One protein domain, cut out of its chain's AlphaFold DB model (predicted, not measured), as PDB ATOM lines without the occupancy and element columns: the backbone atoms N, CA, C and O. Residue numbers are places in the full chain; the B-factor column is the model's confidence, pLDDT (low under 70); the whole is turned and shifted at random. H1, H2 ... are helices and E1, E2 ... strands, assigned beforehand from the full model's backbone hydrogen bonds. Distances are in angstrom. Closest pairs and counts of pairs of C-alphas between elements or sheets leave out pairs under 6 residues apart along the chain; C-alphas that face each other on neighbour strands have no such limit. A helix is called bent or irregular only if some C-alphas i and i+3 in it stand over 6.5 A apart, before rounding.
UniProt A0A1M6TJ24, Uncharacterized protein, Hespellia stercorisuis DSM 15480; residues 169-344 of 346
ATOM      1  N   LEU A 169     429.761   7.614 158.869       81.00
ATOM      2  CA  LEU A 169     430.587   7.036 157.810       81.00
ATOM      3  C   LEU A 169     430.518   7.863 156.518       81.00
ATOM      4  O   LEU A 169     431.561   8.146 155.933       81.00
ATOM      5  N   GLY A 170     429.325   8.323 156.129       79.88
ATOM      6  CA  GLY A 170     429.136   9.203 154.972       79.88
ATOM      7  C   GLY A 170     429.913  10.514 155.102       79.88
ATOM      8  O   GLY A 170     430.593  10.928 154.167       79.88
ATOM      9  N   LEU A 171     429.919  11.129 156.292       80.31
ATOM     10  CA  LEU A 171     430.746  12.311 156.570       80.31
ATOM     11  C   LEU A 171     432.245  12.019 156.425       80.31
ATOM     12  O   LEU A 171     432.961  12.798 155.799       80.31
ATOM     13  N   LYS A 172     432.728  10.890 156.963       81.44
ATOM     14  CA  LYS A 172     434.139  10.493 156.833       81.44
ATOM     15  C   LYS A 172     434.548  10.276 155.377       81.44
ATOM     16  O   LYS A 172     435.633  10.699 154.991       81.44
ATOM     17  N   ILE A 173     433.684   9.647 154.583       84.12
ATOM     18  CA  ILE A 173     433.936   9.391 153.162       84.12
ATOM     19  C   ILE A 173     433.922  10.688 152.361       84.12
ATOM     20  O   ILE A 173     434.845  10.917 151.588       84.12
ATOM     21  N   ASN A 174     432.962  11.581 152.605       82.81
ATOM     22  CA  ASN A 174     432.935  12.890 151.952       82.81
ATOM     23  C   ASN A 174     434.198  13.703 152.262       82.81
ATOM     24  O   ASN A 174     434.827  14.226 151.349       82.81
ATOM     25  N   LEU A 175     434.629  13.752 153.528       84.00
ATOM     26  CA  LEU A 175     435.876  14.425 153.912       84.00
ATOM     27  C   LEU A 175     437.106  13.796 153.252       84.00
ATOM     28  O   LEU A 175     438.019  14.510 152.839       84.00
ATOM     29  N   PHE A 176     437.138  12.468 153.144       86.38
ATOM     30  CA  PHE A 176     438.196  11.762 152.436       86.38
ATOM     31  C   PHE A 176     438.240  12.156 150.949       86.38
ATOM     32  O   PHE A 176     439.284  12.614 150.484       86.38
ATOM     33  N   ILE A 177     437.115  12.056 150.228       87.00
ATOM     34  CA  ILE A 177     437.031  12.405 148.799       87.00
ATOM     35  C   ILE A 177     437.417  13.872 148.591       87.00
ATOM     36  O   ILE A 177     438.205  14.176 147.700       87.00
ATOM     37  N   ASN A 178     436.920  14.771 149.442       87.38
ATOM     38  CA  ASN A 178     437.235  16.195 149.408       87.38
ATOM     39  C   ASN A 178     438.749  16.446 149.512       87.38
ATOM     40  O   ASN A 178     439.323  17.115 148.652       87.38
ATOM     41  N   ASN A 179     439.413  15.853 150.509       87.38
ATOM     42  CA  ASN A 179     440.857  16.005 150.696       87.38
ATOM     43  C   ASN A 179     441.648  15.456 149.503       87.38
ATOM     44  O   ASN A 179     442.554  16.126 149.011       87.38
ATOM     45  N   MET A 180     441.276  14.276 149.000       89.00
ATOM     46  CA  MET A 180     441.953  13.680 147.849       89.00
ATOM     47  C   MET A 180     441.758  14.509 146.575       89.00
ATOM     48  O   MET A 180     442.713  14.757 145.841       89.00
ATOM     49  N   ALA A 181     440.540  14.982 146.318       89.88
ATOM     50  CA  ALA A 181     440.241  15.819 145.164       89.88
ATOM     51  C   ALA A 181     440.981  17.162 145.242       89.88
ATOM     52  O   ALA A 181     441.573  17.604 144.260       89.88
ATOM     53  N   LYS A 182     441.018  17.784 146.426       88.62
ATOM     54  CA  LYS A 182     441.754  19.027 146.676       88.62
ATOM     55  C   LYS A 182     443.242  18.888 146.371       88.62
ATOM     56  O   LYS A 182     443.799  19.730 145.665       88.62
ATOM     57  N   ASP A 183     443.878  17.857 146.914       88.50
ATOM     58  CA  ASP A 183     445.314  17.639 146.753       88.50
ATOM     59  C   ASP A 183     445.652  17.270 145.299       88.50
ATOM     60  O   ASP A 183     446.617  17.797 144.743       88.50
ATOM     61  N   PHE A 184     444.804  16.478 144.629       90.62
ATOM     62  CA  PHE A 184     444.915  16.233 143.188       90.62
ATOM     63  C   PHE A 184     444.845  17.530 142.376       90.62
ATOM     64  O   PHE A 184     445.700  17.771 141.525       90.62
ATOM     65  N   ILE A 185     443.861  18.394 142.647       90.94
ATOM     66  CA  ILE A 185     443.720  19.679 141.952       90.94
ATOM     67  C   ILE A 185     444.969  20.545 142.160       90.94
ATOM     68  O   ILE A 185     445.461  21.154 141.207       90.94
ATOM     69  N   GLN A 186     445.510  20.577 143.381       89.50
ATOM     70  CA  GLN A 186     446.745  21.301 143.686       89.50
ATOM     71  C   GLN A 186     447.935  20.796 142.887       89.50
ATOM     72  O   GLN A 186     448.709  21.597 142.366       89.50
ATOM     73  N   ILE A 187     448.052  19.480 142.748       89.00
ATOM     74  CA  ILE A 187     449.103  18.850 141.956       89.00
ATOM     75  C   ILE A 187     448.910  19.189 140.474       89.00
ATOM     76  O   ILE A 187     449.805  19.775 139.869       89.00
ATOM     77  N   ALA A 188     447.720  18.942 139.923       89.62
ATOM     78  CA  ALA A 188     447.413  19.125 138.504       89.62
ATOM     79  C   ALA A 188     447.490  20.588 138.030       89.62
ATOM     80  O   ALA A 188     447.776  20.850 136.861       89.62
ATOM     81  N   THR A 189     447.213  21.555 138.910       90.00
ATOM     82  CA  THR A 189     447.142  22.984 138.549       90.00
ATOM     83  C   THR A 189     448.254  23.845 139.136       90.00
ATOM     84  O   THR A 189     448.325  25.033 138.815       90.00
ATOM     85  N   LYS A 190     449.096  23.272 140.007       88.81
ATOM     86  CA  LYS A 190     450.096  23.982 140.827       88.81
ATOM     87  C   LYS A 190     449.511  25.030 141.774       88.81
ATOM     88  O   LYS A 190     450.256  25.834 142.335       88.81
ATOM     89  N   LYS A 191     448.188  25.060 141.947       84.94
ATOM     90  CA  LYS A 191     447.462  26.099 142.683       84.94
ATOM     91  C   LYS A 191     446.356  25.485 143.539       84.94
ATOM     92  O   LYS A 191     445.789  24.461 143.169       84.94
ATOM     93  N   PRO A 192     445.996  26.109 144.671       80.00
ATOM     94  CA  PRO A 192     444.864  25.653 145.463       80.00
ATOM     95  C   PRO A 192     443.564  25.764 144.653       80.00
ATOM     96  O   PRO A 192     443.397  26.749 143.925       80.00
ATOM     97  N   PRO A 193     442.629  24.801 144.785       78.19
ATOM     98  CA  PRO A 193     441.308  24.949 144.193       78.19
ATOM     99  C   PRO A 193     440.640  26.207 144.744       78.19
ATOM    100  O   PRO A 193     440.655  26.461 145.952       78.19
ATOM    101  N   GLN A 194     440.044  26.988 143.850       72.50
ATOM    102  CA  GLN A 194     439.187  28.099 144.234       72.50
ATOM    103  C   GLN A 194     437.771  27.564 144.417       72.50
ATOM    104  O   GLN A 194     437.227  26.935 143.515       72.50
ATOM    105  N   TYR A 195     437.177  27.818 145.576       69.31
ATOM    106  CA  TYR A 195     435.771  27.533 145.837       69.31
ATOM    107  C   TYR A 195     435.104  28.789 146.387       69.31
ATOM    108  O   TYR A 195     435.755  29.647 146.991       69.31
ATOM    109  N   ASN A 196     433.800  28.918 146.156       57.81
ATOM    110  CA  ASN A 196     433.045  30.064 146.644       57.81
ATOM    111  C   ASN A 196     432.975  29.999 148.177       57.81
ATOM    112  O   ASN A 196     432.308  29.134 148.741       57.81
ATOM    113  N   GLY A 197     433.689  30.902 148.850       51.41
ATOM    114  CA  GLY A 197     433.637  31.032 150.303       51.41
ATOM    115  C   GLY A 197     432.231  31.416 150.772       51.41
ATOM    116  O   GLY A 197     431.664  32.402 150.305       51.41
ATOM    117  N   GLY A 198     431.670  30.630 151.692       58.25
ATOM    118  CA  GLY A 198     430.327  30.801 152.252       58.25
ATOM    119  C   GLY A 198     429.932  29.617 153.140       58.25
ATOM    120  O   GLY A 198     430.725  28.696 153.333       58.25
ATOM    121  N   SER A 199     428.709  29.621 153.683       56.44
ATOM    122  CA  SER A 199     428.131  28.485 154.420       56.44
ATOM    123  C   SER A 199     427.714  27.366 153.455       56.44
ATOM    124  O   SER A 199     426.526  27.145 153.227       56.44
ATOM    125  N   VAL A 200     428.696  26.726 152.830       67.88
ATOM    126  CA  VAL A 200     428.522  25.624 151.875       67.88
ATOM    127  C   VAL A 200     428.814  24.313 152.608       67.88
ATOM    128  O   VAL A 200     429.732  24.257 153.426       67.88
ATOM    129  N   SER A 201     428.016  23.274 152.372       75.69
ATOM    130  CA  SER A 201     428.209  21.966 153.008       75.69
ATOM    131  C   SER A 201     429.436  21.232 152.450       75.69
ATOM    132  O   SER A 201     429.788  21.396 151.283       75.69
ATOM    133  N   ASP A 202     430.065  20.356 153.245       75.06
ATOM    134  CA  ASP A 202     431.219  19.547 152.798       75.06
ATOM    135  C   ASP A 202     430.911  18.723 151.538       75.06
ATOM    136  O   ASP A 202     431.784  18.502 150.696       75.06
ATOM    137  N   LYS A 203     429.650  18.297 151.386       78.62
ATOM    138  CA  LYS A 203     429.157  17.591 150.203       78.62
ATOM    139  C   LYS A 203     429.211  18.473 148.955       78.62
ATOM    140  O   LYS A 203     429.777  18.058 147.951       78.62
ATOM    141  N   GLU A 204     428.680  19.688 149.032       81.88
ATOM    142  CA  GLU A 204     428.703  20.647 147.919       81.88
ATOM    143  C   GLU A 204     430.138  21.061 147.555       81.88
ATOM    144  O   GLU A 204     430.441  21.257 146.381       81.88
ATOM    145  N   ILE A 205     431.048  21.156 148.534       82.06
ATOM    146  CA  ILE A 205     432.480  21.389 148.268       82.06
ATOM    147  C   ILE A 205     433.082  20.200 147.509       82.06
ATOM    148  O   ILE A 205     433.809  20.388 146.534       82.06
ATOM    149  N   THR A 206     432.760  18.976 147.932       84.31
ATOM    150  CA  THR A 206     433.222  17.752 147.265       84.31
ATOM    151  C   THR A 206     432.735  17.705 145.817       84.31
ATOM    152  O   THR A 206     433.528  17.455 144.913       84.31
ATOM    153  N   GLU A 207     431.457  18.010 145.576       85.88
ATOM    154  CA  GLU A 207     430.874  18.089 144.230       85.88
ATOM    155  C   GLU A 207     431.583  19.140 143.362       85.88
ATOM    156  O   GLU A 207     431.984  18.825 142.245       85.88
ATOM    157  N   GLN A 208     431.847  20.339 143.894       87.94
ATOM    158  CA  GLN A 208     432.591  21.383 143.175       87.94
ATOM    159  C   GLN A 208     434.003  20.936 142.776       87.94
ATOM    160  O   GLN A 208     434.457  21.236 141.671       87.94
ATOM    161  N   PHE A 209     434.711  20.218 143.653       90.31
ATOM    162  CA  PHE A 209     436.039  19.696 143.326       90.31
ATOM    163  C   PHE A 209     435.973  18.609 142.257       90.31
ATOM    164  O   PHE A 209     436.767  18.640 141.320       90.31
ATOM    165  N   ILE A 210     435.013  17.692 142.349       89.69
ATOM    166  CA  ILE A 210     434.806  16.638 141.350       89.69
ATOM    167  C   ILE A 210     434.448  17.232 139.977       89.69
ATOM    168  O   ILE A 210     435.053  16.850 138.975       89.69
ATOM    169  N   ASP A 211     433.551  18.217 139.924       90.25
ATOM    170  CA  ASP A 211     433.194  18.913 138.681       90.25
ATOM    171  C   ASP A 211     434.397  19.675 138.093       90.25
ATOM    172  O   ASP A 211     434.606  19.702 136.878       90.25
ATOM    173  N   TYR A 212     435.244  20.262 138.948       91.50
ATOM    174  CA  TYR A 212     436.472  20.913 138.494       91.50
ATOM    175  C   TYR A 212     437.495  19.915 137.937       91.50
ATOM    176  O   TYR A 212     438.138  20.194 136.926       91.50
ATOM    177  N   ILE A 213     437.623  18.732 138.542       92.19
ATOM    178  CA  ILE A 213     438.457  17.643 138.016       92.19
ATOM    179  C   ILE A 213     437.973  17.218 136.628       92.19
ATOM    180  O   ILE A 213     438.782  17.093 135.710       92.19
ATOM    181  N   GLU A 214     436.662  17.057 136.444       93.12
ATOM    182  CA  GLU A 214     436.078  16.735 135.140       93.12
ATOM    183  C   GLU A 214     436.397  17.819 134.096       93.12
ATOM    184  O   GLU A 214     436.802  17.507 132.972       93.12
ATOM    185  N   HIS A 215     436.326  19.096 134.481       92.88
ATOM    186  CA  HIS A 215     436.738  20.206 133.623       92.88
ATOM    187  C   HIS A 215     438.231  20.151 133.250       92.88
ATOM    188  O   HIS A 215     438.578  20.388 132.092       92.88
ATOM    189  N   LEU A 216     439.121  19.807 134.188       92.75
ATOM    190  CA  LEU A 216     440.555  19.652 133.913       92.75
ATOM    191  C   LEU A 216     440.834  18.531 132.902       92.75
ATOM    192  O   LEU A 216     441.688  18.713 132.032       92.75
ATOM    193  N   ILE A 217     440.094  17.417 132.974       92.50
ATOM    194  CA  ILE A 217     440.167  16.338 131.975       92.50
ATOM    195  C   ILE A 217     439.727  16.858 130.602       92.50
ATOM    196  O   ILE A 217     440.422  16.641 129.610       92.50
ATOM    197  N   GLN A 218     438.583  17.548 130.528       93.62
ATOM    198  CA  GLN A 218     438.042  18.081 129.269       93.62
ATOM    199  C   GLN A 218     438.967  19.124 128.625       93.62
ATOM    200  O   GLN A 218     439.060  19.195 127.402       93.62
ATOM    201  N   ALA A 219     439.659  19.917 129.445       92.38
ATOM    202  CA  ALA A 219     440.630  20.917 129.011       92.38
ATOM    203  C   ALA A 219     442.028  20.341 128.713       92.38
ATOM    204  O   ALA A 219     442.933  21.108 128.385       92.38
ATOM    205  N   ASP A 220     442.217  19.021 128.839       91.38
ATOM    206  CA  ASP A 220     443.498  18.329 128.646       91.38
ATOM    207  C   ASP A 220     444.641  18.928 129.492       91.38
ATOM    208  O   ASP A 220     445.748  19.169 129.007       91.38
ATOM    209  N   PHE A 221     444.353  19.200 130.771       91.50
ATOM    210  CA  PHE A 221     445.299  19.701 131.780       91.50
ATOM    211  C   PHE A 221     446.187  20.864 131.282       91.50
ATOM    212  O   PHE A 221     447.400  20.704 131.104       91.50
ATOM    213  N   PRO A 222     445.622  22.071 131.096       88.62
ATOM    214  CA  PRO A 222     446.304  23.191 130.438       88.62
ATOM    215  C   PRO A 222     447.530  23.730 131.195       88.62
ATOM    216  O   PRO A 222     448.347  24.434 130.610       88.62
ATOM    217  N   ASN A 223     447.669  23.403 132.483       87.81
ATOM    218  CA  ASN A 223     448.804  23.812 133.317       87.81
ATOM    219  C   ASN A 223     450.014  22.866 133.198       87.81
ATOM    220  O   ASN A 223     451.060  23.138 133.779       87.81
ATOM    221  N   VAL A 224     449.893  21.754 132.466       87.56
ATOM    222  CA  VAL A 224     451.014  20.838 132.234       87.56
ATOM    223  C   VAL A 224     451.849  21.359 131.070       87.56
ATOM    224  O   VAL A 224     451.442  21.288 129.910       87.56
ATOM    225  N   THR A 225     453.031  21.877 131.395       85.56
ATOM    226  CA  THR A 225     454.019  22.394 130.443       85.56
ATOM    227  C   THR A 225     455.312  21.575 130.505       85.56
ATOM    228  O   THR A 225     455.473  20.711 131.367       85.56
ATOM    229  N   GLU A 226     456.272  21.864 129.623       81.94
ATOM    230  CA  GLU A 226     457.602  21.232 129.646       81.94
ATOM    231  C   GLU A 226     458.342  21.428 130.986       81.94
ATOM    232  O   GLU A 226     459.160  20.594 131.365       81.94
ATOM    233  N   ASN A 227     458.021  22.486 131.742       82.50
ATOM    234  CA  ASN A 227     458.672  22.808 133.017       82.50
ATOM    235  C   ASN A 227     457.882  22.323 134.244       82.50
ATOM    236  O   ASN A 227     458.220  22.678 135.372       82.50
ATOM    237  N   TYR A 228     456.848  21.495 134.064       84.62
ATOM    238  CA  TYR A 228     455.934  21.097 135.139       84.62
ATOM    239  C   TYR A 228     456.635  20.540 136.397       84.62
ATOM    240  O   TYR A 228     456.211  20.828 137.513       84.62
ATOM    241  N   TYR A 229     457.729  19.781 136.262       78.75
ATOM    242  CA  TYR A 229     458.483  19.255 137.417       78.75
ATOM    243  C   TYR A 229     459.356  20.296 138.135       78.75
ATOM    244  O   TYR A 229     459.799  20.059 139.260       78.75
ATOM    245  N   GLN A 230     459.639  21.421 137.481       78.88
ATOM    246  CA  GLN A 230     460.453  22.518 138.010       78.88
ATOM    247  C   GLN A 230     459.581  23.567 138.709       78.88
ATOM    248  O   GLN A 230     460.060  24.267 139.598       78.88
ATOM    249  N   GLU A 231     458.305  23.655 138.330       83.00
ATOM    250  CA  GLU A 231     457.341  24.566 138.937       83.00
ATOM    251  C   GLU A 231     456.888  24.070 140.327       83.00
ATOM    252  O   GLU A 231     456.363  22.947 140.445       83.00
ATOM    253  N   PRO A 232     457.050  24.896 141.382       83.44
ATOM    254  CA  PRO A 232     456.569  24.559 142.714       83.44
ATOM    255  C   PRO A 232     455.039  24.560 142.759       83.44
ATOM    256  O   PRO A 232     454.367  25.244 141.985       83.44
ATOM    257  N   ILE A 233     454.479  23.804 143.697       84.62
ATOM    258  CA  ILE A 233     453.054  23.883 144.021       84.62
ATOM    259  C   ILE A 233     452.858  25.040 144.993       84.62
ATOM    260  O   ILE A 233     453.499  25.096 146.040       84.62
ATOM    261  N   VAL A 234     451.939  25.947 144.675       84.00
ATOM    262  CA  VAL A 234     451.539  27.010 145.594       84.00
ATOM    263  C   VAL A 234     450.488  26.457 146.554       84.00
ATOM    264  O   VAL A 234     449.387  26.093 146.146       84.00
ATOM    265  N   GLY A 235     450.827  26.391 147.836       74.94
ATOM    266  CA  GLY A 235     449.914  26.100 148.937       74.94
ATOM    267  C   GLY A 235     449.504  27.370 149.683       74.94
ATOM    268  O   GLY A 235     450.095  28.432 149.500       74.94
ATOM    269  N   ILE A 236     448.506  27.252 150.560       69.00
ATOM    270  CA  ILE A 236     448.085  28.326 151.470       69.00
ATOM    271  C   ILE A 236     448.252  27.839 152.908       69.00
ATOM    272  O   ILE A 236     447.707  26.795 153.272       69.00
ATOM    273  N   VAL A 237     448.965  28.606 153.733       67.00
ATOM    274  CA  VAL A 237     449.061  28.384 155.180       67.00
ATOM    275  C   VAL A 237     448.371  29.519 155.919       67.00
ATOM    276  O   VAL A 237     448.601  30.697 155.646       67.00
ATOM    277  N   PHE A 238     447.547  29.150 156.895       64.19
ATOM    278  CA  PHE A 238     446.936  30.087 157.826       64.19
ATOM    279  C   PHE A 238     447.790  30.164 159.086       64.19
ATOM    280  O   PHE A 238     448.040  29.152 159.743       64.19
ATOM    281  N   ASN A 239     448.238  31.368 159.431       61.53
ATOM    282  CA  ASN A 239     448.866  31.604 160.720       61.53
ATOM    283  C   ASN A 239     447.777  31.527 161.809       61.53
ATOM    284  O   ASN A 239     446.805  32.277 161.719       61.53
ATOM    285  N   PRO A 240     447.922  30.695 162.857       59.66
ATOM    286  CA  PRO A 240     446.951  30.636 163.953       59.66
ATOM    287  C   PRO A 240     446.705  31.995 164.627       59.66
ATOM    288  O   PRO A 240     445.622  32.234 165.151       59.66
ATOM    289  N   ASN A 241     447.701  32.887 164.590       68.06
ATOM    290  CA  ASN A 241     447.635  34.232 165.163       68.06
ATOM    291  C   ASN A 241     447.181  35.309 164.162       68.06
ATOM    292  O   ASN A 241     446.965  36.447 164.568       68.06
ATOM    293  N   ASP A 242     447.055  34.977 162.873       62.41
ATOM    294  CA  ASP A 242     446.581  35.893 161.829       62.41
ATOM    295  C   ASP A 242     445.896  35.117 160.693       62.41
ATOM    296  O   ASP A 242     446.401  34.976 159.578       62.41
ATOM    297  N   ILE A 243     444.726  34.563 161.013       61.38
ATOM    298  CA  ILE A 243     443.922  33.734 160.102       61.38
ATOM    299  C   ILE A 243     443.390  34.566 158.917       61.38
ATOM    300  O   ILE A 243     443.050  34.017 157.872       61.38
ATOM    301  N   TRP A 244     443.344  35.894 159.055       62.69
ATOM    302  CA  TRP A 244     442.825  36.810 158.038       62.69
ATOM    303  C   TRP A 244     443.836  37.133 156.930       62.69
ATOM    304  O   TRP A 244     443.420  37.593 155.869       62.69
ATOM    305  N   ASN A 245     445.125  36.840 157.138       65.19
ATOM    306  CA  ASN A 245     446.186  37.023 156.145       65.19
ATOM    307  C   ASN A 245     446.866  35.682 155.805       65.19
ATOM    308  O   ASN A 245     447.984  35.417 156.261       65.19
ATOM    309  N   PRO A 246     446.210  34.816 155.009       65.75
ATOM    310  CA  PRO A 246     446.826  33.588 154.520       65.75
ATOM    311  C   PRO A 246     448.119  33.877 153.751       65.75
ATOM    312  O   PRO A 246     448.174  34.783 152.917       65.75
ATOM    313  N   GLN A 247     449.157  33.083 154.008       70.81
ATOM    314  CA  GLN A 247     450.431  33.172 153.298       70.81
ATOM    315  C   GLN A 247     450.525  32.073 152.245       70.81
ATOM    316  O   GLN A 247     450.216  30.910 152.518       70.81
ATOM    317  N   ASN A 248     450.996  32.442 151.055       77.38
ATOM    318  CA  ASN A 248     451.364  31.462 150.044       77.38
ATOM    319  C   ASN A 248     452.670  30.786 150.456       77.38
ATOM    320  O   ASN A 248     453.640  31.462 150.800       77.38
ATOM    321  N   ILE A 249     452.689  29.460 150.389       81.00
ATOM    322  CA  ILE A 249     453.903  28.664 150.543       81.00
ATOM    323  C   ILE A 249     454.196  27.943 149.236       81.00
ATOM    324  O   ILE A 249     453.278  27.536 148.530       81.00
ATOM    325  N   GLU A 250     455.470  27.769 148.922       85.38
ATOM    326  CA  GLU A 250     455.895  26.921 147.814       85.38
ATOM    327  C   GLU A 250     456.241  25.540 148.361       85.38
ATOM    328  O   GLU A 250     457.049  25.399 149.282       85.38
ATOM    329  N   VAL A 251     455.593  24.520 147.812       83.56
ATOM    330  CA  VAL A 251     455.772  23.119 148.180       83.56
ATOM    331  C   VAL A 251     456.352  22.385 146.983       83.56
ATOM    332  O   VAL A 251     455.898  22.547 145.849       83.56
ATOM    333  N   ASP A 252     457.371  21.567 147.230       83.00
ATOM    334  CA  ASP A 252     457.923  20.698 146.198       83.00
ATOM    335  C   ASP A 252     456.865  19.680 145.739       83.00
ATOM    336  O   ASP A 252     456.168  19.072 146.556       83.00
ATOM    337  N   LEU A 253     456.749  19.502 144.418       80.38
ATOM    338  CA  LEU A 253     455.783  18.592 143.797       80.38
ATOM    339  C   LEU A 253     455.851  17.189 144.406       80.38
ATOM    340  O   LEU A 253     454.818  16.621 144.746       80.38
ATOM    341  N   PHE A 254     457.054  16.648 144.584       79.00
ATOM    342  CA  PHE A 254     457.224  15.283 145.058       79.00
ATOM    343  C   PHE A 254     456.875  15.141 146.540       79.00
ATOM    344  O   PHE A 254     456.285  14.137 146.935       79.00
ATOM    345  N   VAL A 255     457.141  16.171 147.349       81.44
ATOM    346  CA  VAL A 255     456.697  16.221 148.753       81.44
ATOM    347  C   VAL A 255     455.169  16.197 148.841       81.44
ATOM    348  O   VAL A 255     454.611  15.449 149.643       81.44
ATOM    349  N   MET A 256     454.482  16.974 147.999       83.44
ATOM    350  CA  MET A 256     453.017  16.988 147.961       83.44
ATOM    351  C   MET A 256     452.444  15.655 147.468       83.44
ATOM    352  O   MET A 256     451.459  15.167 148.017       83.44
ATOM    353  N   MET A 257     453.080  15.035 146.471       81.94
ATOM    354  CA  MET A 257     452.700  13.705 146.003       81.94
ATOM    355  C   MET A 257     452.852  12.676 147.124       81.94
ATOM    356  O   MET A 257     451.883  12.001 147.447       81.94
ATOM    357  N   GLN A 258     454.006  12.592 147.795       80.31
ATOM    358  CA  GLN A 258     454.181  11.649 148.907       80.31
ATOM    359  C   GLN A 258     453.175  11.864 150.033       80.31
ATOM    360  O   GLN A 258     452.633  10.893 150.555       80.31
ATOM    361  N   LYS A 259     452.874  13.122 150.365       85.00
ATOM    362  CA  LYS A 259     451.806  13.437 151.310       85.00
ATOM    363  C   LYS A 259     450.467  12.855 150.845       85.00
ATOM    364  O   LYS A 259     449.828  12.160 151.624       85.00
ATOM    365  N   TYR A 260     450.088  13.068 149.583       87.38
ATOM    366  CA  TYR A 260     448.867  12.494 149.015       87.38
ATOM    367  C   TYR A 260     448.822  10.970 149.167       87.38
ATOM    368  O   TYR A 260     447.810  10.425 149.601       87.38
ATOM    369  N   ARG A 261     449.922  10.277 148.843       85.69
ATOM    370  CA  ARG A 261     450.018   8.821 149.005       85.69
ATOM    371  C   ARG A 261     449.815   8.430 150.465       85.69
ATOM    372  O   ARG A 261     448.933   7.632 150.744       85.69
ATOM    373  N   MET A 262     450.576   9.001 151.393       85.38
ATOM    374  CA  MET A 262     450.456   8.661 152.814       85.38
ATOM    375  C   MET A 262     449.047   8.926 153.357       85.38
ATOM    376  O   MET A 262     448.472   8.052 154.000       85.38
ATOM    377  N   ASP A 263     448.457  10.076 153.023       86.50
ATOM    378  CA  ASP A 263     447.097  10.430 153.431       86.50
ATOM    379  C   ASP A 263     446.057   9.460 152.838       86.50
ATOM    380  O   ASP A 263     445.103   9.087 153.523       86.50
ATOM    381  N   LEU A 264     446.246   9.006 151.590       86.56
ATOM    382  CA  LEU A 264     445.411   7.974 150.972       86.56
ATOM    383  C   LEU A 264     445.470   6.670 151.778       86.56
ATOM    384  O   LEU A 264     444.423   6.164 152.172       86.56
ATOM    385  N   TYR A 265     446.670   6.157 152.062       86.19
ATOM    386  CA  TYR A 265     446.870   4.916 152.821       86.19
ATOM    387  C   TYR A 265     446.275   4.995 154.231       86.19
ATOM    388  O   TYR A 265     445.462   4.148 154.606       86.19
ATOM    389  N   ASP A 266     446.602   6.049 154.981       87.00
ATOM    390  CA  ASP A 266     446.116   6.245 156.348       87.00
ATOM    391  C   ASP A 266     444.582   6.310 156.398       87.00
ATOM    392  O   ASP A 266     443.947   5.775 157.315       87.00
ATOM    393  N   LYS A 267     443.958   6.953 155.403       83.19
ATOM    394  CA  LYS A 267     442.499   7.055 155.324       83.19
ATOM    395  C   LYS A 267     441.826   5.780 154.846       83.19
ATOM    396  O   LYS A 267     440.755   5.467 155.367       83.19
ATOM    397  N   VAL A 268     442.438   5.015 153.943       83.62
ATOM    398  CA  VAL A 268     441.949   3.672 153.592       83.62
ATOM    399  C   VAL A 268     441.949   2.784 154.832       83.62
ATOM    400  O   VAL A 268     440.916   2.204 155.163       83.62
ATOM    401  N   ASP A 269     443.062   2.738 155.567       83.38
ATOM    402  CA  ASP A 269     443.200   1.943 156.791       83.38
ATOM    403  C   ASP A 269     442.200   2.368 157.876       83.38
ATOM    404  O   ASP A 269     441.669   1.539 158.624       83.38
ATOM    405  N   GLU A 270     441.895   3.666 157.969       84.62
ATOM    406  CA  GLU A 270     440.842   4.169 158.849       84.62
ATOM    407  C   GLU A 270     439.447   3.681 158.419       84.62
ATOM    408  O   GLU A 270     438.665   3.245 159.270       84.62
ATOM    409  N   LEU A 271     439.132   3.736 157.122       82.06
ATOM    410  CA  LEU A 271     437.829   3.350 156.571       82.06
ATOM    411  C   LEU A 271     437.604   1.833 156.606       82.06
ATOM    412  O   LEU A 271     436.487   1.396 156.884       82.06
ATOM    413  N   LEU A 272     438.655   1.023 156.442       80.44
ATOM    414  CA  LEU A 272     438.603  -0.443 156.539       80.44
ATOM    415  C   LEU A 272     438.090  -0.946 157.895       80.44
ATOM    416  O   LEU A 272     437.489  -2.017 157.975       80.44
ATOM    417  N   LYS A 273     438.225  -0.152 158.964       82.94
ATOM    418  CA  LYS A 273     437.638  -0.465 160.283       82.94
ATOM    419  C   LYS A 273     436.104  -0.525 160.257       82.94
ATOM    420  O   LYS A 273     435.503  -1.067 161.182       82.94
ATOM    421  N   TYR A 274     435.482   0.011 159.209       79.94
ATOM    422  CA  TYR A 274     434.038   0.050 158.988       79.94
ATOM    423  C   TYR A 274     433.599  -0.815 157.798       79.94
ATOM    424  O   TYR A 274     432.486  -0.638 157.310       79.94
ATOM    425  N   LEU A 275     434.434  -1.766 157.355       78.00
ATOM    426  CA  LEU A 275     434.197  -2.617 156.180       78.00
ATOM    427  C   LEU A 275     432.760  -3.165 156.040       78.00
ATOM    428  O   LEU A 275     432.222  -3.062 154.942       78.00
ATOM    429  N   PRO A 276     432.086  -3.674 157.097       77.62
ATOM    430  CA  PRO A 276     430.724  -4.211 156.968       77.62
ATOM    431  C   PRO A 276     429.653  -3.176 156.585       77.62
ATOM    432  O   PRO A 276     428.529  -3.552 156.273       77.62
ATOM    433  N   LEU A 277     429.972  -1.884 156.686       75.62
ATOM    434  CA  LEU A 277     429.070  -0.761 156.435       75.62
ATOM    435  C   LEU A 277     429.433   0.011 155.158       75.62
ATOM    436  O   LEU A 277     428.703   0.929 154.784       75.62
ATOM    437  N   LEU A 278     430.559  -0.321 154.518       75.25
ATOM    438  CA  LEU A 278     430.993   0.316 153.278       75.25
ATOM    439  C   LEU A 278     430.224  -0.257 152.076       75.25
ATOM    440  O   LEU A 278     429.927  -1.453 152.058       75.25
ATOM    441  N   PRO A 279     429.936   0.559 151.047       74.88
ATOM    442  CA  PRO A 279     429.445   0.057 149.770       74.88
ATOM    443  C   PRO A 279     430.420  -0.966 149.178       74.88
ATOM    444  O   PRO A 279     431.634  -0.770 149.225       74.88
ATOM    445  N   GLU A 280     429.895  -2.037 148.583       73.00
ATOM    446  CA  GLU A 280     430.690  -3.160 148.061       73.00
ATOM    447  C   GLU A 280     431.761  -2.705 147.052       73.00
ATOM    448  O   GLU A 280     432.909  -3.144 147.103       73.00
ATOM    449  N   ASN A 281     431.418  -1.734 146.201       80.75
ATOM    450  CA  ASN A 281     432.324  -1.191 145.190       80.75
ATOM    451  C   ASN A 281     433.301  -0.138 145.738       80.75
ATOM    452  O   ASN A 281     434.267   0.194 145.053       80.75
ATOM    453  N   PHE A 282     433.087   0.389 146.951       80.62
ATOM    454  CA  PHE A 282     433.941   1.437 147.520       80.62
ATOM    455  C   PHE A 282     435.367   0.924 147.717       80.62
ATOM    456  O   PHE A 282     436.327   1.575 147.315       80.62
ATOM    457  N   LEU A 283     435.509  -0.280 148.279       76.62
ATOM    458  CA  LEU A 283     436.819  -0.883 148.508       76.62
ATOM    459  C   LEU A 283     437.571  -1.143 147.197       76.62
ATOM    460  O   LEU A 283     438.773  -0.908 147.136       76.62
ATOM    461  N   LEU A 284     436.866  -1.589 146.154       83.00
ATOM    462  CA  LEU A 284     437.466  -1.858 144.849       83.00
ATOM    463  C   LEU A 284     438.055  -0.579 144.240       83.00
ATOM    464  O   LEU A 284     439.235  -0.553 143.905       83.00
ATOM    465  N   VAL A 285     437.274   0.508 144.207       84.69
ATOM    466  CA  VAL A 285     437.732   1.808 143.679       84.69
ATOM    467  C   VAL A 285     438.921   2.352 144.479       84.69
ATOM    468  O   VAL A 285     439.857   2.907 143.906       84.69
ATOM    469  N   MET A 286     438.923   2.156 145.799       82.88
ATOM    470  CA  MET A 286     440.037   2.551 146.663       82.88
ATOM    471  C   MET A 286     441.307   1.740 146.395       82.88
ATOM    472  O   MET A 286     442.390   2.315 146.306       82.88
ATOM    473  N   MET A 287     441.188   0.420 146.237       82.12
ATOM    474  CA  MET A 287     442.320  -0.448 145.907       82.12
ATOM    475  C   MET A 287     442.900  -0.126 144.529       82.12
ATOM    476  O   MET A 287     444.121  -0.087 144.390       82.12
ATOM    477  N   ASP A 288     442.053   0.163 143.541       84.06
ATOM    478  CA  ASP A 288     442.488   0.571 142.203       84.06
ATOM    479  C   ASP A 288     443.229   1.913 142.248       84.06
ATOM    480  O   ASP A 288     444.309   2.047 141.668       84.06
ATOM    481  N   LEU A 289     442.718   2.885 143.016       83.56
ATOM    482  CA  LEU A 289     443.387   4.168 143.236       83.56
ATOM    483  C   LEU A 289     444.755   3.988 143.914       83.56
ATOM    484  O   LEU A 289     445.737   4.577 143.469       83.56
ATOM    485  N   MET A 290     444.851   3.162 144.960       83.62
ATOM    486  CA  MET A 290     446.122   2.875 145.640       83.62
ATOM    487  C   MET A 290     447.117   2.169 144.717       83.62
ATOM    488  O   MET A 290     448.281   2.560 144.648       83.62
ATOM    489  N   HIS A 291     446.653   1.161 143.973       83.56
ATOM    490  CA  HIS A 291     447.474   0.441 143.006       83.56
ATOM    491  C   HIS A 291     447.999   1.376 141.916       83.56
ATOM    492  O   HIS A 291     449.168   1.302 141.532       83.56
ATOM    493  N   TYR A 292     447.149   2.290 141.448       82.06
ATOM    494  CA  TYR A 292     447.528   3.307 140.488       82.06
ATOM    495  C   TYR A 292     448.573   4.274 141.058       82.06
ATOM    496  O   TYR A 292     449.595   4.508 140.416       82.06
ATOM    497  N   VAL A 293     448.355   4.801 142.266       79.56
ATOM    498  CA  VAL A 293     449.282   5.719 142.950       79.56
ATOM    499  C   VAL A 293     450.657   5.077 143.143       79.56
ATOM    500  O   VAL A 293     451.667   5.695 142.819       79.56
ATOM    501  N   ASP A 294     450.712   3.819 143.577       75.50
ATOM    502  CA  ASP A 294     451.965   3.066 143.706       75.50
ATOM    503  C   ASP A 294     452.608   2.732 142.353       75.50
ATOM    504  O   ASP A 294     453.830   2.639 142.235       75.50
ATOM    505  N   GLY A 295     451.788   2.496 141.327       68.69
ATOM    506  CA  GLY A 295     452.218   2.153 139.976       68.69
ATOM    507  C   GLY A 295     452.744   3.342 139.172       68.69
ATOM    508  O   GLY A 295     453.534   3.133 138.245       68.69
ATOM    509  N   ASN A 296     452.331   4.554 139.538       71.94
ATOM    510  CA  ASN A 296     452.595   5.790 138.819       71.94
ATOM    511  C   ASN A 296     454.097   6.143 138.820       71.94
ATOM    512  O   ASN A 296     454.787   6.105 139.842       71.94
ATOM    513  N   LEU A 297     454.603   6.474 137.628       61.69
ATOM    514  CA  LEU A 297     456.010   6.788 137.361       61.69
ATOM    515  C   LEU A 297     456.542   7.934 138.232       61.69
ATOM    516  O   LEU A 297     457.689   7.871 138.671       61.69
ATOM    517  N   ASP A 298     455.707   8.927 138.534       65.81
ATOM    518  CA  ASP A 298     456.080  10.092 139.338       65.81
ATOM    519  C   ASP A 298     456.354   9.725 140.801       65.81
ATOM    520  O   ASP A 298     457.318  10.197 141.403       65.81
ATOM    521  N   PHE A 299     455.554   8.814 141.358       63.66
ATOM    522  CA  PHE A 299     455.734   8.301 142.716       63.66
ATOM    523  C   PHE A 299     456.960   7.394 142.837       63.66
ATOM    524  O   PHE A 299     457.746   7.527 143.779       63.66
ATOM    525  N   LYS A 300     457.163   6.510 141.853       65.75
ATOM    526  CA  LYS A 300     458.323   5.610 141.806       65.75
ATOM    527  C   LYS A 300     459.639   6.354 141.625       65.75
ATOM    528  O   LYS A 300     460.647   5.945 142.200       65.75
ATOM    529  N   ALA A 301     459.655   7.429 140.843       64.50
ATOM    530  CA  ALA A 301     460.858   8.231 140.653       64.50
ATOM    531  C   ALA A 301     461.324   8.894 141.956       64.50
ATOM    532  O   ALA A 301     462.526   8.907 142.218       64.50
ATOM    533  N   HIS A 302     460.391   9.326 142.808       63.34
ATOM    534  CA  HIS A 302     460.715   9.844 144.138       63.34
ATOM    535  C   HIS A 302     461.232   8.775 145.083       63.34
ATOM    536  O   HIS A 302     462.282   8.940 145.700       63.34
ATOM    537  N   GLU A 303     460.543   7.637 145.145       61.53
ATOM    538  CA  GLU A 303     460.941   6.521 146.005       61.53
ATOM    539  C   GLU A 303     462.332   5.966 145.639       61.53
ATOM    540  O   GLU A 303     463.080   5.515 146.503       61.53
ATOM    541  N   THR A 304     462.718   6.061 144.363       66.44
ATOM    542  CA  THR A 304     464.018   5.602 143.848       66.44
ATOM    543  C   THR A 304     465.090   6.699 143.763       66.44
ATOM    544  O   THR A 304     466.208   6.422 143.324       66.44
ATOM    545  N   GLY A 305     464.790   7.936 144.182       63.66
ATOM    546  CA  GLY A 305     465.725   9.070 144.141       63.66
ATOM    547  C   GLY A 305     466.042   9.596 142.731       63.66
ATOM    548  O   GLY A 305     467.008  10.340 142.541       63.66
ATOM    549  N   MET A 306     465.239   9.226 141.730       64.19
ATOM    550  CA  MET A 306     465.365   9.657 140.332       64.19
ATOM    551  C   MET A 306     464.741  11.038 140.061       64.19
ATOM    552  O   MET A 306     464.756  11.500 138.919       64.19
ATOM    553  N   ASP A 307     464.255  11.750 141.081       65.44
ATOM    554  CA  ASP A 307     463.620  13.073 140.938       65.44
ATOM    555  C   ASP A 307     464.493  14.089 140.223       65.44
ATOM    556  O   ASP A 307     464.034  14.838 139.364       65.44
ATOM    557  N   SER A 308     465.780  14.108 140.567       63.22
ATOM    558  CA  SER A 308     466.750  15.002 139.938       63.22
ATOM    559  C   SER A 308     466.937  14.680 138.455       63.22
ATOM    560  O   SER A 308     467.199  15.585 137.666       63.22
ATOM    561  N   VAL A 309     466.759  13.418 138.058       63.41
ATOM    562  CA  VAL A 309     466.805  12.982 136.661       63.41
ATOM    563  C   VAL A 309     465.538  13.426 135.941       63.41
ATOM    564  O   VAL A 309     465.655  13.973 134.857       63.41
ATOM    565  N   MET A 310     464.352  13.297 136.542       65.81
ATOM    566  CA  MET A 310     463.093  13.746 135.921       65.81
ATOM    567  C   MET A 310     462.985  15.274 135.818       65.81
ATOM    568  O   MET A 310     462.532  15.788 134.798       65.81
ATOM    569  N   LYS A 311     463.482  16.008 136.824       66.88
ATOM    570  CA  LYS A 311     463.571  17.481 136.816       66.88
ATOM    571  C   LYS A 311     464.523  18.019 135.739       66.88
ATOM    572  O   LYS A 311     464.306  19.120 135.233       66.88
ATOM    573  N   ASN A 312     465.576  17.261 135.412       63.28
ATOM    574  CA  ASN A 312     466.633  17.658 134.473       63.28
ATOM    575  C   ASN A 312     466.589  16.910 133.129       63.28
ATOM    576  O   ASN A 312     467.421  17.175 132.255       63.28
ATOM    577  N   ALA A 313     465.659  15.970 132.955       60.56
ATOM    578  CA  ALA A 313     465.473  15.249 131.710       60.56
ATOM    579  C   ALA A 313     464.993  16.247 130.659       60.56
ATOM    580  O   ALA A 313     463.852  16.692 130.677       60.56
ATOM    581  N   LYS A 314     465.873  16.612 129.722       55.12
ATOM    582  CA  LYS A 314     465.400  17.188 128.463       55.12
ATOM    583  C   LYS A 314     464.632  16.097 127.718       55.12
ATOM    584  O   LYS A 314     465.076  14.946 127.781       55.12
ATOM    585  N   PRO A 315     463.562  16.427 126.977       52.88
ATOM    586  CA  PRO A 315     462.912  15.473 126.089       52.88
ATOM    587  C   PRO A 315     463.930  15.015 125.036       52.88
ATOM    588  O   PRO A 315     464.165  15.668 124.021       52.88
ATOM    589  N   ALA A 316     464.625  13.918 125.321       47.47
ATOM    590  CA  ALA A 316     465.588  13.309 124.429       47.47
ATOM    591  C   ALA A 316     464.866  12.192 123.677       47.47
ATOM    592  O   ALA A 316     464.427  11.214 124.274       47.47
ATOM    593  N   ASN A 317     464.766  12.353 122.356       41.81
ATOM    594  CA  ASN A 317     464.286  11.356 121.397       41.81
ATOM    595  C   ASN A 317     462.847  10.854 121.630       41.81
ATOM    596  O   ASN A 317     462.629   9.736 122.084       41.81
ATOM    597  N   GLY A 318     461.853  11.654 121.231       49.38
ATOM    598  CA  GLY A 318     460.491  11.169 120.952       49.38
ATOM    599  C   GLY A 318     459.626  10.783 122.160       49.38
ATOM    600  O   GLY A 318     458.475  10.410 121.958       49.38
ATOM    601  N   PHE A 319     460.134  10.888 123.389       57.44
ATOM    602  CA  PHE A 319     459.318  10.797 124.598       57.44
ATOM    603  C   PHE A 319     458.695  12.165 124.898       57.44
ATOM    604  O   PHE A 319     459.389  13.099 125.303       57.44
ATOM    605  N   ASP A 320     457.389  12.288 124.665       72.12
ATOM    606  CA  ASP A 320     456.618  13.479 125.012       72.12
ATOM    607  C   ASP A 320     456.257  13.434 126.505       72.12
ATOM    608  O   ASP A 320     455.271  12.823 126.925       72.12
ATOM    609  N   GLN A 321     457.112  14.057 127.317       74.56
ATOM    610  CA  GLN A 321     456.953  14.150 128.769       74.56
ATOM    611  C   GLN A 321     455.632  14.831 129.156       74.56
ATOM    612  O   GLN A 321     455.001  14.422 130.127       74.56
ATOM    613  N   VAL A 322     455.170  15.812 128.373       81.62
ATOM    614  CA  VAL A 322     453.889  16.495 128.601       81.62
ATOM    615  C   VAL A 322     452.735  15.522 128.378       81.62
ATOM    616  O   VAL A 322     451.864  15.404 129.239       81.62
ATOM    617  N   ALA A 323     452.746  14.767 127.277       82.19
ATOM    618  CA  ALA A 323     451.725  13.751 127.013       82.19
ATOM    619  C   ALA A 323     451.704  12.643 128.084       82.19
ATOM    620  O   ALA A 323     450.627  12.190 128.482       82.19
ATOM    621  N   ALA A 324     452.871  12.231 128.589       79.56
ATOM    622  CA  ALA A 324     452.977  11.236 129.655       79.56
ATOM    623  C   ALA A 324     452.375  11.738 130.981       79.56
ATOM    624  O   ALA A 324     451.557  11.034 131.576       79.56
ATOM    625  N   ILE A 325     452.700  12.969 131.401       83.00
ATOM    626  CA  ILE A 325     452.127  13.591 132.610       83.00
ATOM    627  C   ILE A 325     450.610  13.730 132.467       83.00
ATOM    628  O   ILE A 325     449.866  13.344 133.365       83.00
ATOM    629  N   LYS A 326     450.128  14.242 131.327       88.56
ATOM    630  CA  LYS A 326     448.689  14.403 131.062       88.56
ATOM    631  C   LYS A 326     447.942  13.076 131.120       88.56
ATOM    632  O   LYS A 326     446.884  12.997 131.737       88.56
ATOM    633  N   THR A 327     448.513  12.023 130.536       86.25
ATOM    634  CA  THR A 327     447.954  10.666 130.619       86.25
ATOM    635  C   THR A 327     447.894  10.195 132.074       86.25
ATOM    636  O   THR A 327     446.863   9.688 132.514       86.25
ATOM    637  N   GLY A 328     448.958  10.435 132.848       83.56
ATOM    638  CA  GLY A 328     449.013  10.098 134.268       83.56
ATOM    639  C   GLY A 328     447.980  10.847 135.124       83.56
ATOM    640  O   GLY A 328     447.299  10.252 135.961       83.56
ATOM    641  N   LEU A 329     447.810  12.149 134.899       88.06
ATOM    642  CA  LEU A 329     446.803  12.951 135.595       88.06
ATOM    643  C   LEU A 329     445.383  12.548 135.194       88.06
ATOM    644  O   LEU A 329     444.506  12.495 136.054       88.06
ATOM    645  N   LYS A 330     445.156  12.209 133.920       89.94
ATOM    646  CA  LYS A 330     443.855  11.744 133.432       89.94
ATOM    647  C   LYS A 330     443.429  10.443 134.104       89.94
ATOM    648  O   LYS A 330     442.333  10.380 134.650       89.94
ATOM    649  N   CYS A 331     444.300   9.434 134.115       85.31
ATOM    650  CA  CYS A 331     443.987   8.159 134.754       85.31
ATOM    651  C   CYS A 331     443.743   8.332 136.259       85.31
ATOM    652  O   CYS A 331     442.808   7.749 136.791       85.31
ATOM    653  N   TRP A 332     444.515   9.178 136.949       87.44
ATOM    654  CA  TRP A 332     444.259   9.488 138.360       87.44
ATOM    655  C   TRP A 332     442.885  10.142 138.564       87.44
ATOM    656  O   TRP A 332     442.103   9.714 139.414       87.44
ATOM    657  N   ALA A 333     442.570  11.147 137.746       89.88
ATOM    658  CA  ALA A 333     441.304  11.860 137.794       89.88
ATOM    659  C   ALA A 333     440.106  10.919 137.603       89.88
ATOM    660  O   ALA A 333     439.137  11.017 138.346       89.88
ATOM    661  N   GLU A 334     440.185   9.968 136.670       88.88
ATOM    662  CA  GLU A 334     439.125   8.980 136.415       88.88
ATOM    663  C   GLU A 334     438.818   8.108 137.649       88.88
ATOM    664  O   GLU A 334     437.648   7.859 137.942       88.88
ATOM    665  N   HIS A 335     439.831   7.726 138.438       86.88
ATOM    666  CA  HIS A 335     439.625   6.991 139.697       86.88
ATOM    667  C   HIS A 335     438.987   7.869 140.785       86.88
ATOM    668  O   HIS A 335     438.158   7.393 141.556       86.88
ATOM    669  N   LEU A 336     439.319   9.164 140.833       86.19
ATOM    670  CA  LEU A 336     438.662  10.113 141.739       86.19
ATOM    671  C   LEU A 336     437.208  10.388 141.330       86.19
ATOM    672  O   LEU A 336     436.340  10.475 142.194       86.19
ATOM    673  N   LEU A 337     436.914  10.465 140.028       87.81
ATOM    674  CA  LEU A 337     435.545  10.596 139.519       87.81
ATOM    675  C   LEU A 337     434.694   9.363 139.847       87.81
ATOM    676  O   LEU A 337     433.513   9.509 140.153       87.81
ATOM    677  N   ALA A 338     435.285   8.164 139.852       86.44
ATOM    678  CA  ALA A 338     434.597   6.943 140.271       86.44
ATOM    679  C   ALA A 338     434.145   6.993 141.742       86.44
ATOM    680  O   ALA A 338     433.163   6.346 142.100       86.44
ATOM    681  N   LEU A 339     434.787   7.813 142.588       82.31
ATOM    682  CA  LEU A 339     434.358   8.001 143.975       82.31
ATOM    683  C   LEU A 339     433.080   8.849 144.113       82.31
ATOM    684  O   LEU A 339     432.450   8.837 145.172       82.31
ATOM    685  N   ARG A 340     432.658   9.553 143.049       81.62
ATOM    686  CA  ARG A 340     431.466  10.420 143.041       81.62
ATOM    687  C   ARG A 340     430.184   9.662 143.386       81.62
ATOM    688  O   ARG A 340     429.321  10.225 144.054       81.62
ATOM    689  N   SER A 341     430.038   8.406 142.957       78.44
ATOM    690  CA  SER A 341     428.832   7.609 143.241       78.44
ATOM    691  C   SER A 341     428.626   7.395 144.743       78.44
ATOM    692  O   SER A 341     427.497   7.449 145.230       78.44
ATOM    693  N   PHE A 342     429.711   7.264 145.508       75.19
ATOM    694  CA  PHE A 342     429.652   6.993 146.947       75.19
ATOM    695  C   PHE A 342     429.253   8.204 147.795       75.19
ATOM    696  O   PHE A 342     428.851   8.027 148.942       75.19
ATOM    697  N   ILE A 343     429.271   9.414 147.222       70.94
ATOM    698  CA  ILE A 343     428.731  10.636 147.846       70.94
ATOM    699  C   ILE A 343     427.203  10.526 148.058       70.94
ATOM    700  O   ILE A 343     426.628  11.237 148.888       70.94
ATOM    701  N   TYR A 344     426.526   9.647 147.306       69.50
ATOM    702  CA  TYR A 344     425.064   9.493 147.321       69.50
ATOM    703  C   TYR A 344     424.568   8.129 147.828       69.50
ATOM    704  O   TYR A 344     423.374   7.989 148.089       69.50
TER     705      TYR A 344
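Overview. This is residues 169 to 344 of the 346 residues of an uncharacterized protein of Hespellia stercorisuis DSM 15480 (UniProt A0A1M6TJ24). Five helices, H1, H2, H3, H4 and H7, make a bundle: H1, H3, H4 and H7 stand in a ring of four, each packed on the next, and H2 packs on H1 and H7 from outside that ring. A slender two-stranded hairpin, E1 and E2, slants away from the bundle near the end of H1 and the start of H3, and the short H5 and H6 lie at that same end. The printed part has 176 residues, with seven named helices and two named strands in the order H1 H2 E1 E2 H3 H4 H5 H6 H7; the sheet, E1 - E2, is antiparallel and the class is mostly helix. The whole is compact, with a radius of gyration of the C-alphas of 16.9 A and spans of 50 by 42 by 30 A.

Along the chain. E1 is residues 233 to 239, 18.9 A long, and E2 is residues 242 to 251, 20.8 A, bending by 85 degrees at residue 245. H1, residues 169 to 189, is 30.0 A long and begins at C-alpha 169 (430.587, 7.036, 157.810). H3, residues 253 to 272, is 28.6 A; H2, residues 202 to 218, 24.5 A; H4, residues 280 to 295, 23.6 A. H7, residues 321 to 344, is 37.2 A and ends at C-alpha 344 (425.064, 9.493, 147.321). H5 is residues 297 to 303 and H6 residues 307 to 312. H4 and H7 are only just irregular: C-alphas 280 and 283 are 6.6 A apart, C-alphas 338 and 341 6.52 A.

Arrangement. E1 and E2 form a hairpin, with N 235 and O 249 at 2.8 A and N 247 and O 237 at 2.9 A, within hydrogen-bond range. The closest C-alphas of E1 and H1 are those of Ile 233 and Ile 187, 6.7 A. In the bundle of H1, H2, H3, H4 and H7, helices gathered together, H1 touches H3 at Asp 183 and Tyr 260, C-alphas 6.6 A apart, opposite ways at a shallow tilt of 14 degrees. H1 touches H7 at Asn 174 and Ile 343, C-alphas 6.3 A apart, opposite ways at a shallow tilt of 18 degrees. H2 touches H1, closest C-alphas Thr 206 and Asn 178, 4.8 A, the same way at 36 degrees, only just a steep tilt. H2 also touches H7, closest C-alphas Ile 217 and Lys 330, 6.1 A. H3 and H4 are a helical hairpin, touching through residues 261 to 268 of H3 and 286 to 293 of H4 alone; their closest C-alphas, Arg 261 and Val 293, are 6.8 A apart. H4 touches H7 at Leu 289 and His 335, C-alphas 5.9 A apart. H1 and H4 are apart, as are H3 and H7. H5 touches H3 about perpendicular, at 89 degrees, closest C-alphas His 302 and Phe 254, 6.5 A. H5 and H6 are close but not clearly touching, closest C-alphas Ala 301 and Asp 307, 5.6 A. Every O i to N i+4 pair is within hydrogen-bond range in H1, H2, H3, H5 and H6; H4 has 11 of 12 and H7 14 of 20.

Size, cuts and confidence. The two C-alphas farthest apart, Asn 241 and Asn 317, are 52.1 A apart. The printed part has no cut; the links H1 to H2 and H2 to E1 are long. Mean pLDDT of the printed part is 78.5, and 42 residues are under 70, among them 236 to 246 and 297 to 319.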